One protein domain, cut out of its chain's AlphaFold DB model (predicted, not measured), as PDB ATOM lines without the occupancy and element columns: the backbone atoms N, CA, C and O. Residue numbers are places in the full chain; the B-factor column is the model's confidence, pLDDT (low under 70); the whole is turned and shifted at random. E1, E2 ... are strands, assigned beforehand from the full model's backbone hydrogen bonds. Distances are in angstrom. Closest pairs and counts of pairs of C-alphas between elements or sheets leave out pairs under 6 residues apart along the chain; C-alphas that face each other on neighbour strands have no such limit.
ATOM      1  N   ALA A 276      28.745  33.008  38.099       97.31
ATOM      2  CA  ALA A 276      29.785  32.002  37.936       97.31
ATOM      3  C   ALA A 276      31.130  32.478  38.490       97.31
ATOM      4  O   ALA A 276      31.809  31.710  39.171       97.31
ATOM      5  N   ALA A 277      31.512  33.724  38.202       97.00
ATOM      6  CA  ALA A 277      32.767  34.296  38.666       97.00
ATOM      7  C   ALA A 277      32.690  35.821  38.770       97.00
ATOM      8  O   ALA A 277      31.936  36.477  38.055       97.00
ATOM      9  N   ILE A 278      33.536  36.371  39.637       97.56
ATOM     10  CA  ILE A 278      33.848  37.797  39.689       97.56
ATOM     11  C   ILE A 278      35.323  37.937  39.333       97.56
ATOM     12  O   ILE A 278      36.166  37.195  39.843       97.56
ATOM     13  N   THR A 279      35.645  38.874  38.449       97.00
ATOM     14  CA  THR A 279      37.024  39.170  38.056       97.00
ATOM     15  C   THR A 279      37.258  40.673  37.988       97.00
ATOM     16  O   THR A 279      36.350  41.442  37.690       97.00
ATOM     17  N   LEU A 280      38.493  41.085  38.268       97.00
ATOM     18  CA  LEU A 280      38.944  42.474  38.186       97.00
ATOM     19  C   LEU A 280      40.008  42.553  37.078       97.00
ATOM     20  O   LEU A 280      41.186  42.314  37.368       97.00
ATOM     21  N   PRO A 281      39.617  42.751  35.802       94.50
ATOM     22  CA  PRO A 281      40.517  42.594  34.655       94.50
ATOM     23  C   PRO A 281      41.729  43.533  34.702       94.50
ATOM     24  O   PRO A 281      42.837  43.102  34.384       94.50
ATOM     25  N   ASP A 282      41.540  44.761  35.187       91.75
ATOM     26  CA  ASP A 282      42.600  45.773  35.303       91.75
ATOM     27  C   ASP A 282      43.319  45.748  36.667       91.75
ATOM     28  O   ASP A 282      44.199  46.564  36.952       91.75
ATOM     29  N   GLY A 283      42.974  44.779  37.521       90.44
ATOM     30  CA  GLY A 283      43.462  44.668  38.891       90.44
ATOM     31  C   GLY A 283      42.625  45.461  39.896       90.44
ATOM     32  O   GLY A 283      41.460  45.758  39.663       90.44
ATOM     33  N   TRP A 284      43.221  45.751  41.056       92.81
ATOM     34  CA  TRP A 284      42.532  46.381  42.183       92.81
ATOM     35  C   TRP A 284      43.353  47.525  42.782       92.81
ATOM     36  O   TRP A 284      44.559  47.388  43.034       92.81
ATOM     37  N   GLY A 285      42.722  48.669  43.024       90.50
ATOM     38  CA  GLY A 285      43.376  49.827  43.618       90.50
ATOM     39  C   GLY A 285      42.439  50.998  43.917       90.50
ATOM     40  O   GLY A 285      41.232  50.905  43.729       90.50
ATOM     41  N   PRO A 286      42.989  52.126  44.399       88.94
ATOM     42  CA  PRO A 286      42.212  53.343  44.608       88.94
ATOM     43  C   PRO A 286      41.797  53.957  43.265       88.94
ATOM     44  O   PRO A 286      42.599  53.964  42.330       88.94
ATOM     45  N   GLY A 287      40.616  54.569  43.212       90.56
ATOM     46  CA  GLY A 287      40.023  55.119  41.993       90.56
ATOM     47  C   GLY A 287      39.035  54.152  41.342       90.56
ATOM     48  O   GLY A 287      38.465  53.300  42.014       90.56
ATOM     49  N   GLU A 288      38.808  54.322  40.046       94.56
ATOM     50  CA  GLU A 288      37.891  53.498  39.256       94.56
ATOM     51  C   GLU A 288      38.491  52.107  38.995       94.56
ATOM     52  O   GLU A 288      39.647  51.995  38.581       94.56
ATOM     53  N   ASN A 289      37.718  51.050  39.247       95.25
ATOM     54  CA  ASN A 289      38.093  49.665  38.964       95.25
ATOM     55  C   ASN A 289      36.975  48.995  38.167       95.25
ATOM     56  O   ASN A 289      35.813  49.060  38.570       95.25
ATOM     57  N   VAL A 290      37.324  48.306  37.080       97.44
ATOM     58  CA  VAL A 290      36.368  47.485  36.330       97.44
ATOM     59  C   VAL A 290      36.099  46.195  37.102       97.44
ATOM     60  O   VAL A 290      37.024  45.473  37.475       97.44
ATOM     61  N   VAL A 291      34.823  45.891  37.319       98.00
ATOM     62  CA  VAL A 291      34.335  44.627  37.868       98.00
ATOM     63  C   VAL A 291      33.624  43.879  36.753       98.00
ATOM     64  O   VAL A 291      32.609  44.344  36.239       98.00
ATOM     65  N   ARG A 292      34.145  42.705  36.390       97.94
ATOM     66  CA  ARG A 292      33.503  41.798  35.440       97.94
ATOM     67  C   ARG A 292      32.835  40.649  36.178       97.94
ATOM     68  O   ARG A 292      33.497  39.895  36.897       97.94
ATOM     69  N   VAL A 293      31.539  40.502  35.944       98.00
ATOM     70  CA  VAL A 293      30.693  39.431  36.461       98.00
ATOM     71  C   VAL A 293      30.410  38.459  35.326       98.00
ATOM     72  O   VAL A 293      29.739  38.803  34.354       98.00
ATOM     73  N   ASP A 294      30.919  37.239  35.458       97.94
ATOM     74  CA  ASP A 294      30.625  36.151  34.535       97.94
ATOM     75  C   ASP A 294      29.458  35.326  35.083       97.94
ATOM     76  O   ASP A 294      29.431  34.981  36.268       97.94
ATOM     77  N   TYR A 295      28.496  34.980  34.234       97.75
ATOM     78  CA  TYR A 295      27.284  34.269  34.632       97.75
ATOM     79  C   TYR A 295      26.792  33.287  33.568       97.75
ATOM     80  O   TYR A 295      27.118  33.390  32.383       97.75
ATOM     81  N   TYR A 296      25.982  32.325  34.009       97.50
ATOM     82  CA  TYR A 296      25.246  31.412  33.138       97.50
ATOM     83  C   TYR A 296      23.768  31.781  33.137       97.50
ATOM     84  O   TYR A 296      23.167  31.964  34.197       97.50
ATOM     85  N   ARG A 297      23.182  31.849  31.943       95.75
ATOM     86  CA  ARG A 297      21.734  31.987  31.753       95.75
ATOM     87  C   ARG A 297      21.082  30.612  31.800       95.75
ATOM     88  O   ARG A 297      21.692  29.622  31.386       95.75
ATOM     89  N   TYR A 298      19.833  30.554  32.246       93.62
ATOM     90  CA  TYR A 298      19.054  29.323  32.184       93.62
ATOM     91  C   TYR A 298      19.047  28.725  30.770       93.62
ATOM     92  O   TYR A 298      18.909  29.436  29.775       93.62
ATOM     93  N   GLY A 299      19.226  27.406  30.682       92.25
ATOM     94  CA  GLY A 299      19.219  26.677  29.412       92.25
ATOM     95  C   GLY A 299      20.450  26.883  28.518       92.25
ATOM     96  O   GLY A 299      20.475  26.329  27.421       92.25
ATOM     97  N   SER A 300      21.478  27.624  28.954       94.81
ATOM     98  CA  SER A 300      22.694  27.861  28.166       94.81
ATOM     99  C   SER A 300      23.972  27.470  28.920       94.81
ATOM    100  O   SER A 300      24.206  27.956  30.026       94.81
ATOM    101  N   PRO A 301      24.862  26.652  28.322       94.62
ATOM    102  CA  PRO A 301      26.191  26.390  28.872       94.62
ATOM    103  C   PRO A 301      27.205  27.499  28.534       94.62
ATOM    104  O   PRO A 301      28.358  27.420  28.958       94.62
ATOM    105  N   ALA A 302      26.823  28.501  27.734       97.12
ATOM    106  CA  ALA A 302      27.715  29.588  27.349       97.12
ATOM    107  C   ALA A 302      27.857  30.601  28.493       97.12
ATOM    108  O   ALA A 302      26.860  31.089  29.024       97.12
ATOM    109  N   VAL A 303      29.102  30.944  28.827       97.50
ATOM    110  CA  VAL A 303      29.403  32.032  29.765       97.50
ATOM    111  C   VAL A 303      29.005  33.357  29.128       97.50
ATOM    112  O   VAL A 303      29.239  33.584  27.939       97.50
ATOM    113  N   GLN A 304      28.377  34.214  29.918       97.25
ATOM    114  CA  GLN A 304      28.067  35.600  29.591       97.25
ATOM    115  C   GLN A 304      28.823  36.499  30.562       97.25
ATOM    116  O   GLN A 304      29.091  36.077  31.683       97.25
ATOM    117  N   SER A 305      29.136  37.723  30.146       96.62
ATOM    118  CA  SER A 305      29.881  38.675  30.970       96.62
ATOM    119  C   SER A 305      29.151  40.010  31.018       96.62
ATOM    120  O   SER A 305      28.621  40.471  30.007       96.62
ATOM    121  N   LEU A 306      29.142  40.618  32.196       96.00
ATOM    122  CA  LEU A 306      28.676  41.974  32.465       96.00
ATOM    123  C   LEU A 306      29.832  42.746  33.100       96.00
ATOM    124  O   LEU A 306      30.475  42.232  34.013       96.00
ATOM    125  N   GLU A 307      30.100  43.959  32.629       96.94
ATOM    126  CA  GLU A 307      31.123  44.831  33.208       96.94
ATOM    127  C   GLU A 307      30.472  46.059  33.838       96.94
ATOM    128  O   GLU A 307      29.555  46.654  33.276       96.94
ATOM    129  N   THR A 308      30.962  46.428  35.015       97.00
ATOM    130  CA  THR A 308      30.609  47.665  35.711       97.00
ATOM    131  C   THR A 308      31.851  48.282  36.338       97.00
ATOM    132  O   THR A 308      32.924  47.677  36.333       97.00
ATOM    133  N   THR A 309      31.728  49.491  36.872       96.88
ATOM    134  CA  THR A 309      32.839  50.201  37.507       96.88
ATOM    135  C   THR A 309      32.538  50.472  38.969       96.88
ATOM    136  O   THR A 309      31.443  50.900  39.321       96.88
ATOM    137  N   LEU A 310      33.528  50.238  39.827       96.12
ATOM    138  CA  LEU A 310      33.461  50.558  41.245       96.12
ATOM    139  C   LEU A 310      34.578  51.542  41.594       96.12
ATOM    140  O   LEU A 310      35.762  51.260  41.389       96.12
ATOM    141  N   THR A 311      34.206  52.710  42.119       95.44
ATOM    142  CA  THR A 311      35.170  53.755  42.480       95.44
ATOM    143  C   THR A 311      35.544  53.657  43.951       95.44
ATOM    144  O   THR A 311      34.754  53.995  44.825       95.44
ATOM    145  N   VAL A 312      36.779  53.244  44.233       91.88
ATOM    146  CA  VAL A 312      37.320  53.131  45.591       91.88
ATOM    147  C   VAL A 312      37.929  54.473  46.023       91.88
ATOM    148  O   VAL A 312      38.926  54.905  45.430       91.88
ATOM    149  N   PRO A 313      37.399  55.150  47.061       90.25
ATOM    150  CA  PRO A 313      37.949  56.412  47.540       90.25
ATOM    151  C   PRO A 313      39.415  56.310  47.976       90.25
ATOM    152  O   PRO A 313      39.925  55.270  48.401       90.25
ATOM    153  N   ALA A 314      40.128  57.432  47.896       83.75
ATOM    154  CA  ALA A 314      41.508  57.487  48.352       83.75
ATOM    155  C   ALA A 314      41.589  57.284  49.875       83.75
ATOM    156  O   ALA A 314      40.988  58.031  50.639       83.75
ATOM    157  N   GLY A 315      42.415  56.330  50.310       81.81
ATOM    158  CA  GLY A 315      42.632  56.039  51.731       81.81
ATOM    159  C   GLY A 315      41.843  54.844  52.256       81.81
ATOM    160  O   GLY A 315      42.201  54.353  53.321       81.81
ATOM    161  N   THR A 316      40.865  54.341  51.499       87.50
ATOM    162  CA  THR A 316      40.150  53.099  51.811       87.50
ATOM    163  C   THR A 316      41.108  51.905  51.794       87.50
ATOM    164  O   THR A 316      41.975  51.808  50.914       87.50
ATOM    165  N   SER A 317      40.965  50.991  52.760       88.19
ATOM    166  CA  SER A 317      41.636  49.690  52.711       88.19
ATOM    167  C   SER A 317      41.322  48.973  51.394       88.19
ATOM    168  O   SER A 317      40.174  48.912  50.969       88.19
ATOM    169  N   LEU A 318      42.355  48.426  50.752       91.50
ATOM    170  CA  LEU A 318      42.217  47.590  49.554       91.50
ATOM    171  C   LEU A 318      42.045  46.106  49.900       91.50
ATOM    172  O   LEU A 318      41.949  45.285  48.991       91.50
ATOM    173  N   TYR A 319      42.022  45.777  51.192       92.38
ATOM    174  CA  TYR A 319      41.679  44.458  51.696       92.38
ATOM    175  C   TYR A 319      40.253  44.460  52.254       92.38
ATOM    176  O   TYR A 319      39.918  45.290  53.104       92.38
ATOM    177  N   GLY A 320      39.428  43.545  51.753       92.81
ATOM    178  CA  GLY A 320      38.018  43.403  52.093       92.81
ATOM    179  C   GLY A 320      37.346  42.307  51.271       92.81
ATOM    180  O   GLY A 320      38.026  41.483  50.647       92.81
ATOM    181  N   ARG A 321      36.012  42.318  51.232       94.75
ATOM    182  CA  ARG A 321      35.216  41.411  50.391       94.75
ATOM    183  C   ARG A 321      34.477  42.187  49.314       94.75
ATOM    184  O   ARG A 321      33.872  43.214  49.599       94.75
ATOM    185  N   LEU A 322      34.540  41.670  48.091       96.75
ATOM    186  CA  LEU A 322      33.704  42.099  46.980       96.75
ATOM    187  C   LEU A 322      32.573  41.085  46.828       96.75
ATOM    188  O   LEU A 322      32.822  39.899  46.587       96.75
ATOM    189  N   THR A 323      31.350  41.562  46.983       96.75
ATOM    190  CA  THR A 323      30.116  40.795  46.886       96.75
ATOM    191  C   THR A 323      29.339  41.255  45.663       96.75
ATOM    192  O   THR A 323      29.214  42.451  45.413       96.75
ATOM    193  N   VAL A 324      28.827  40.298  44.894       97.06
ATOM    194  CA  VAL A 324      27.833  40.542  43.849       97.06
ATOM    195  C   VAL A 324      26.591  39.743  44.198       97.06
ATOM    196  O   VAL A 324      26.656  38.511  44.262       97.06
ATOM    197  N   SER A 325      25.487  40.440  44.426       94.94
ATOM    198  CA  SER A 325      24.208  39.876  44.861       94.94
ATOM    199  C   SER A 325      23.050  40.452  44.036       94.94
ATOM    200  O   SER A 325      23.166  41.567  43.523       94.94
ATOM    201  N   PRO A 326      21.935  39.719  43.877       92.06
ATOM    202  CA  PRO A 326      20.687  40.319  43.408       92.06
ATOM    203  C   PRO A 326      20.242  41.427  44.372       92.06
ATOM    204  O   PRO A 326      20.437  41.305  45.582       92.06
ATOM    205  N   ALA A 327      19.671  42.504  43.836       83.88
ATOM    206  CA  ALA A 327      19.309  43.676  44.630       83.88
ATOM    207  C   ALA A 327      18.055  43.479  45.495       83.88
ATOM    208  O   ALA A 327      17.952  44.061  46.569       83.88
ATOM    209  N   ALA A 328      17.139  42.622  45.049       67.94
ATOM    210  CA  ALA A 328      16.013  42.145  45.837       67.94
ATOM    211  C   ALA A 328      16.108  40.619  45.931       67.94
ATOM    212  O   ALA A 328      16.095  39.922  44.912       67.94
ATOM    213  N   SER A 329      16.238  40.077  47.144       48.50
ATOM    214  CA  SER A 329      16.121  38.635  47.346       48.50
ATOM    215  C   SER A 329      14.649  38.254  47.266       48.50
ATOM    216  O   SER A 329      13.861  38.610  48.136       48.50
ATOM    217  N   SER A 330      14.269  37.513  46.226       40.88
ATOM    218  CA  SER A 330      12.940  36.913  46.131       40.88
ATOM    219  C   SER A 330      12.763  35.895  47.265       40.88
ATOM    220  O   SER A 330      13.247  34.766  47.162       40.88
ATOM    221  N   GLY A 363      15.695  42.576  38.913       91.50
ATOM    222  CA  GLY A 363      16.609  42.317  37.802       91.50
ATOM    223  C   GLY A 363      17.973  42.992  37.971       91.50
ATOM    224  O   GLY A 363      18.867  42.774  37.150       91.50
ATOM    225  N   ASP A 364      18.156  43.797  39.020       94.06
ATOM    226  CA  ASP A 364      19.406  44.497  39.274       94.06
ATOM    227  C   ASP A 364      20.389  43.630  40.069       94.06
ATOM    228  O   ASP A 364      20.028  42.868  40.971       94.06
ATOM    229  N   LEU A 365      21.675  43.793  39.764       94.62
ATOM    230  CA  LEU A 365      22.780  43.303  40.579       94.62
ATOM    231  C   LEU A 365      23.396  44.452  41.371       94.62
ATOM    232  O   LEU A 365      23.754  45.485  40.800       94.62
ATOM    233  N   ILE A 366      23.608  44.231  42.665       95.69
ATOM    234  CA  ILE A 366      24.422  45.096  43.515       95.69
ATOM    235  C   ILE A 366      25.842  44.539  43.527       95.69
ATOM    236  O   ILE A 366      26.075  43.378  43.864       95.69
ATOM    237  N   VAL A 367      26.804  45.381  43.159       96.75
ATOM    238  CA  VAL A 367      28.234  45.116  43.322       96.75
ATOM    239  C   VAL A 367      28.720  45.945  44.500       96.75
ATOM    240  O   VAL A 367      28.832  47.165  44.394       96.75
ATOM    241  N   SER A 368      29.013  45.274  45.611       96.00
ATOM    242  CA  SER A 368      29.347  45.891  46.893       96.00
ATOM    243  C   SER A 368      30.742  45.488  47.352       96.00
ATOM    244  O   SER A 368      31.089  44.306  47.389       96.00
ATOM    245  N   TYR A 369      31.567  46.468  47.707       95.50
ATOM    246  CA  TYR A 369      32.851  46.245  48.358       95.50
ATOM    247  C   TYR A 369      32.799  46.707  49.807       95.50
ATOM    248  O   TYR A 369      32.654  47.900  50.082       95.50
ATOM    249  N   GLN A 370      33.014  45.765  50.724       93.38
ATOM    250  CA  GLN A 370      33.156  46.035  52.147       93.38
ATOM    251  C   GLN A 370      34.640  45.961  52.538       93.38
ATOM    252  O   GLN A 370      35.209  44.862  52.572       93.38
ATOM    253  N   PRO A 371      35.288  47.098  52.859       90.00
ATOM    254  CA  PRO A 371      36.649  47.103  53.380       90.00
ATOM    255  C   PRO A 371      36.700  46.428  54.755       90.00
ATOM    256  O   PRO A 371      35.889  46.723  55.636       90.00
ATOM    257  N   GLU A 372      37.682  45.553  54.968       80.50
ATOM    258  CA  GLU A 372      37.892  44.885  56.252       80.50
ATOM    259  C   GLU A 372      38.773  45.766  57.151       80.50
ATOM    260  O   GLU A 372      39.980  45.574  57.298       80.50
ATOM    261  N   ILE A 383      31.036  50.297  49.615       93.62
ATOM    262  CA  ILE A 383      31.123  51.021  48.350       93.62
ATOM    263  C   ILE A 383      30.340  50.203  47.342       93.62
ATOM    264  O   ILE A 383      30.729  49.071  47.057       93.62
ATOM    265  N   GLU A 384      29.267  50.771  46.807       94.38
ATOM    266  CA  GLU A 384      28.302  50.017  46.011       94.38
ATOM    267  C   GLU A 384      28.020  50.677  44.665       94.38
ATOM    268  O   GLU A 384      28.098  51.898  44.510       94.38
ATOM    269  N   THR A 385      27.683  49.845  43.687       94.88
ATOM    270  CA  THR A 385      27.055  50.259  42.436       94.88
ATOM    271  C   THR A 385      25.985  49.245  42.059       94.88
ATOM    272  O   THR A 385      26.163  48.042  42.262       94.88
ATOM    273  N   THR A 386      24.907  49.729  41.457       94.81
ATOM    274  CA  THR A 386      23.806  48.900  40.959       94.81
ATOM    275  C   THR A 386      23.882  48.805  39.443       94.81
ATOM    276  O   THR A 386      24.239  49.777  38.771       94.81
ATOM    277  N   VAL A 387      23.584  47.630  38.893       94.38
ATOM    278  CA  VAL A 387      23.598  47.377  37.450       94.38
ATOM    279  C   VAL A 387      22.336  46.627  37.056       94.38
ATOM    280  O   VAL A 387      22.123  45.510  37.521       94.38
ATOM    281  N   ALA A 388      21.543  47.220  36.168       93.25
ATOM    282  CA  ALA A 388      20.344  46.585  35.641       93.25
ATOM    283  C   ALA A 388      20.674  45.432  34.690       93.25
ATOM    284  O   ALA A 388      21.622  45.507  33.897       93.25
ATOM    285  N   THR A 389      19.880  44.365  34.754       93.88
ATOM    286  CA  THR A 389      20.016  43.196  33.882       93.88
ATOM    287  C   THR A 389      18.652  42.673  33.431       93.88
ATOM    288  O   THR A 389      17.641  42.897  34.085       93.88
ATOM    289  N   ASP A 390      18.633  41.903  32.341       93.12
ATOM    290  CA  ASP A 390      17.414  41.247  31.843       93.12
ATOM    291  C   ASP A 390      17.102  39.908  32.556       93.12
ATOM    292  O   ASP A 390      16.320  39.095  32.047       93.12
ATOM    293  N   TYR A 391      17.766  39.616  33.682       94.06
ATOM    294  CA  TYR A 391      17.716  38.318  34.358       94.06
ATOM    295  C   TYR A 391      17.564  38.457  35.874       94.06
ATOM    296  O   TYR A 391      18.139  39.342  36.495       94.06
ATOM    297  N   VAL A 392      16.884  37.492  36.489       94.38
ATOM    298  CA  VAL A 392      16.830  37.355  37.951       94.38
ATOM    299  C   VAL A 392      17.927  36.399  38.401       94.38
ATOM    300  O   VAL A 392      18.004  35.254  37.937       94.38
ATOM    301  N   PHE A 393      18.800  36.850  39.299       94.06
ATOM    302  CA  PHE A 393      19.923  36.048  39.777       94.06
ATOM    303  C   PHE A 393      19.550  35.211  41.001       94.06
ATOM    304  O   PHE A 393      19.021  35.705  41.986       94.06
ATOM    305  N   SER A 394      19.877  33.920  40.932       91.00
ATOM    306  CA  SER A 394      19.533  32.896  41.936       91.00
ATOM    307  C   SER A 394      20.572  32.703  43.044       91.00
ATOM    308  O   SER A 394      20.399  31.858  43.923       91.00
ATOM    309  N   ASN A 395      21.693  33.417  42.981       93.94
ATOM    310  CA  ASN A 395      22.754  33.312  43.967       93.94
ATOM    311  C   ASN A 395      23.514  34.626  44.119       93.94
ATOM    312  O   ASN A 395      23.577  35.442  43.206       93.94
ATOM    313  N   GLU A 396      24.182  34.737  45.257       95.06
ATOM    314  CA  GLU A 396      25.245  35.697  45.509       95.06
ATOM    315  C   GLU A 396      26.615  35.027  45.308       95.06
ATOM    316  O   GLU A 396      26.772  33.809  45.482       95.06
ATOM    317  N   LEU A 397      27.628  35.821  44.959       96.12
ATOM    318  CA  LEU A 397      29.028  35.423  45.060       96.12
ATOM    319  C   LEU A 397      29.823  36.493  45.816       96.12
ATOM    320  O   LEU A 397      29.825  37.656  45.431       96.12
ATOM    321  N   SER A 398      30.542  36.087  46.865       96.19
ATOM    322  CA  SER A 398      31.366  36.987  47.677       96.19
ATOM    323  C   SER A 398      32.790  36.457  47.816       96.19
ATOM    324  O   SER A 398      33.021  35.385  48.389       96.19
ATOM    325  N   LEU A 399      33.763  37.211  47.302       96.19
ATOM    326  CA  LEU A 399      35.175  36.832  47.277       96.19
ATOM    327  C   LEU A 399      36.039  37.871  48.006       96.19
ATOM    328  O   LEU A 399      35.832  39.074  47.837       96.19
ATOM    329  N   PRO A 400      37.032  37.440  48.804       95.56
ATOM    330  CA  PRO A 400      37.995  38.363  49.385       95.56
ATOM    331  C   PRO A 400      38.959  38.884  48.313       95.56
ATOM    332  O   PRO A 400      39.363  38.159  47.400       95.56
TER     333      PRO A 400
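Overview. This is residues 276 to 330, 363 to 372 and 383 to 400 of the 576 residues of an uncharacterized protein of Actinobacteria bacterium ADurb.BinA094 (UniProt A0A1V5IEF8). Two antiparallel sheets lie face to face as a sandwich: a layer of four strands, E6, E5, E4 and E7, is covered by a layer of three, E1, E2 and E3, whose strands cross it at 42 degrees. The E3 side of the smaller sheet is over E6 and its E1 side is near E7, while the long hairpin of E2 and E3 runs slantwise over the larger sheet. The printed part has 83 residues with no named helix and seven named strands, E1 to E7 along the chain, of the class all strand. The sheet orders are E6 - E5 - E4 - E7 and E1 - E2 - E3. The whole is compact, with a radius of gyration of the C-alphas of 12.9 A, and elongated, spanning 43 by 26 by 19 A.

Along the chain. In the larger sheet, E6 is residues 383 to 388, 17.2 A from first to last C-alpha; E5 is residues 364 to 371, 22.4 A; E4 is residues 320 to 326, 19.6 A; and E7 is residues 397 to 400, 10.4 A, ending with C-alpha 400 at (37.995, 38.363, 49.385). In the smaller sheet, E1 is residues 276 to 279, 10.2 A, beginning with C-alpha 276 at (29.785, 32.002, 37.936). E2, residues 287 to 297, is the longest strand at 31.2 A, with C-alpha 287 at (40.023, 55.119, 41.993). E3 is residues 303 to 312, 27.5 A.

Arrangement. In the larger sheet E6 and E7 are edge strands. E6 and E5 are antiparallel at 167 degrees, with N 369 and O 383 2.8 A apart. E5 and E4 are antiparallel at 166 degrees, with N 323 and O 368 2.8 A apart. E4 and E7 are antiparallel at 173 degrees, with N 322 and O 399 2.9 A apart. E1, E2 and E3 form a meander, each strand the antiparallel neighbour of the one before. In the hairpin E1 and E2, N 279 and O 292 are 2.8 A apart; in the hairpin E2 and E3, N 291 and O 308 are 2.8 A apart. Between the sheets, the closest C-alphas of E3 and E6 are those of Leu 310 and Thr 385, 6.5 A apart. Those of E1 and E7 are Ala 277 and Leu 397, 7.5 A apart. E2 and E5 are only just apart, at 8.2 A.

Size, cuts and confidence. The two C-alphas farthest apart, those of Gly 299 and Gly 315, are 43.7 A apart. Residues 331 to 362 are not printed, and C-alphas 330 and 363 are 10.6 A apart across that cut; residues 373 to 382 are not printed, and C-alphas 372 and 383 are 12.1 A apart. Of the links that are printed whole, E2 to E3 is tight and the others are short. The mean pLDDT of the printed part is 92.5, and residues 328 to 330 are under 70.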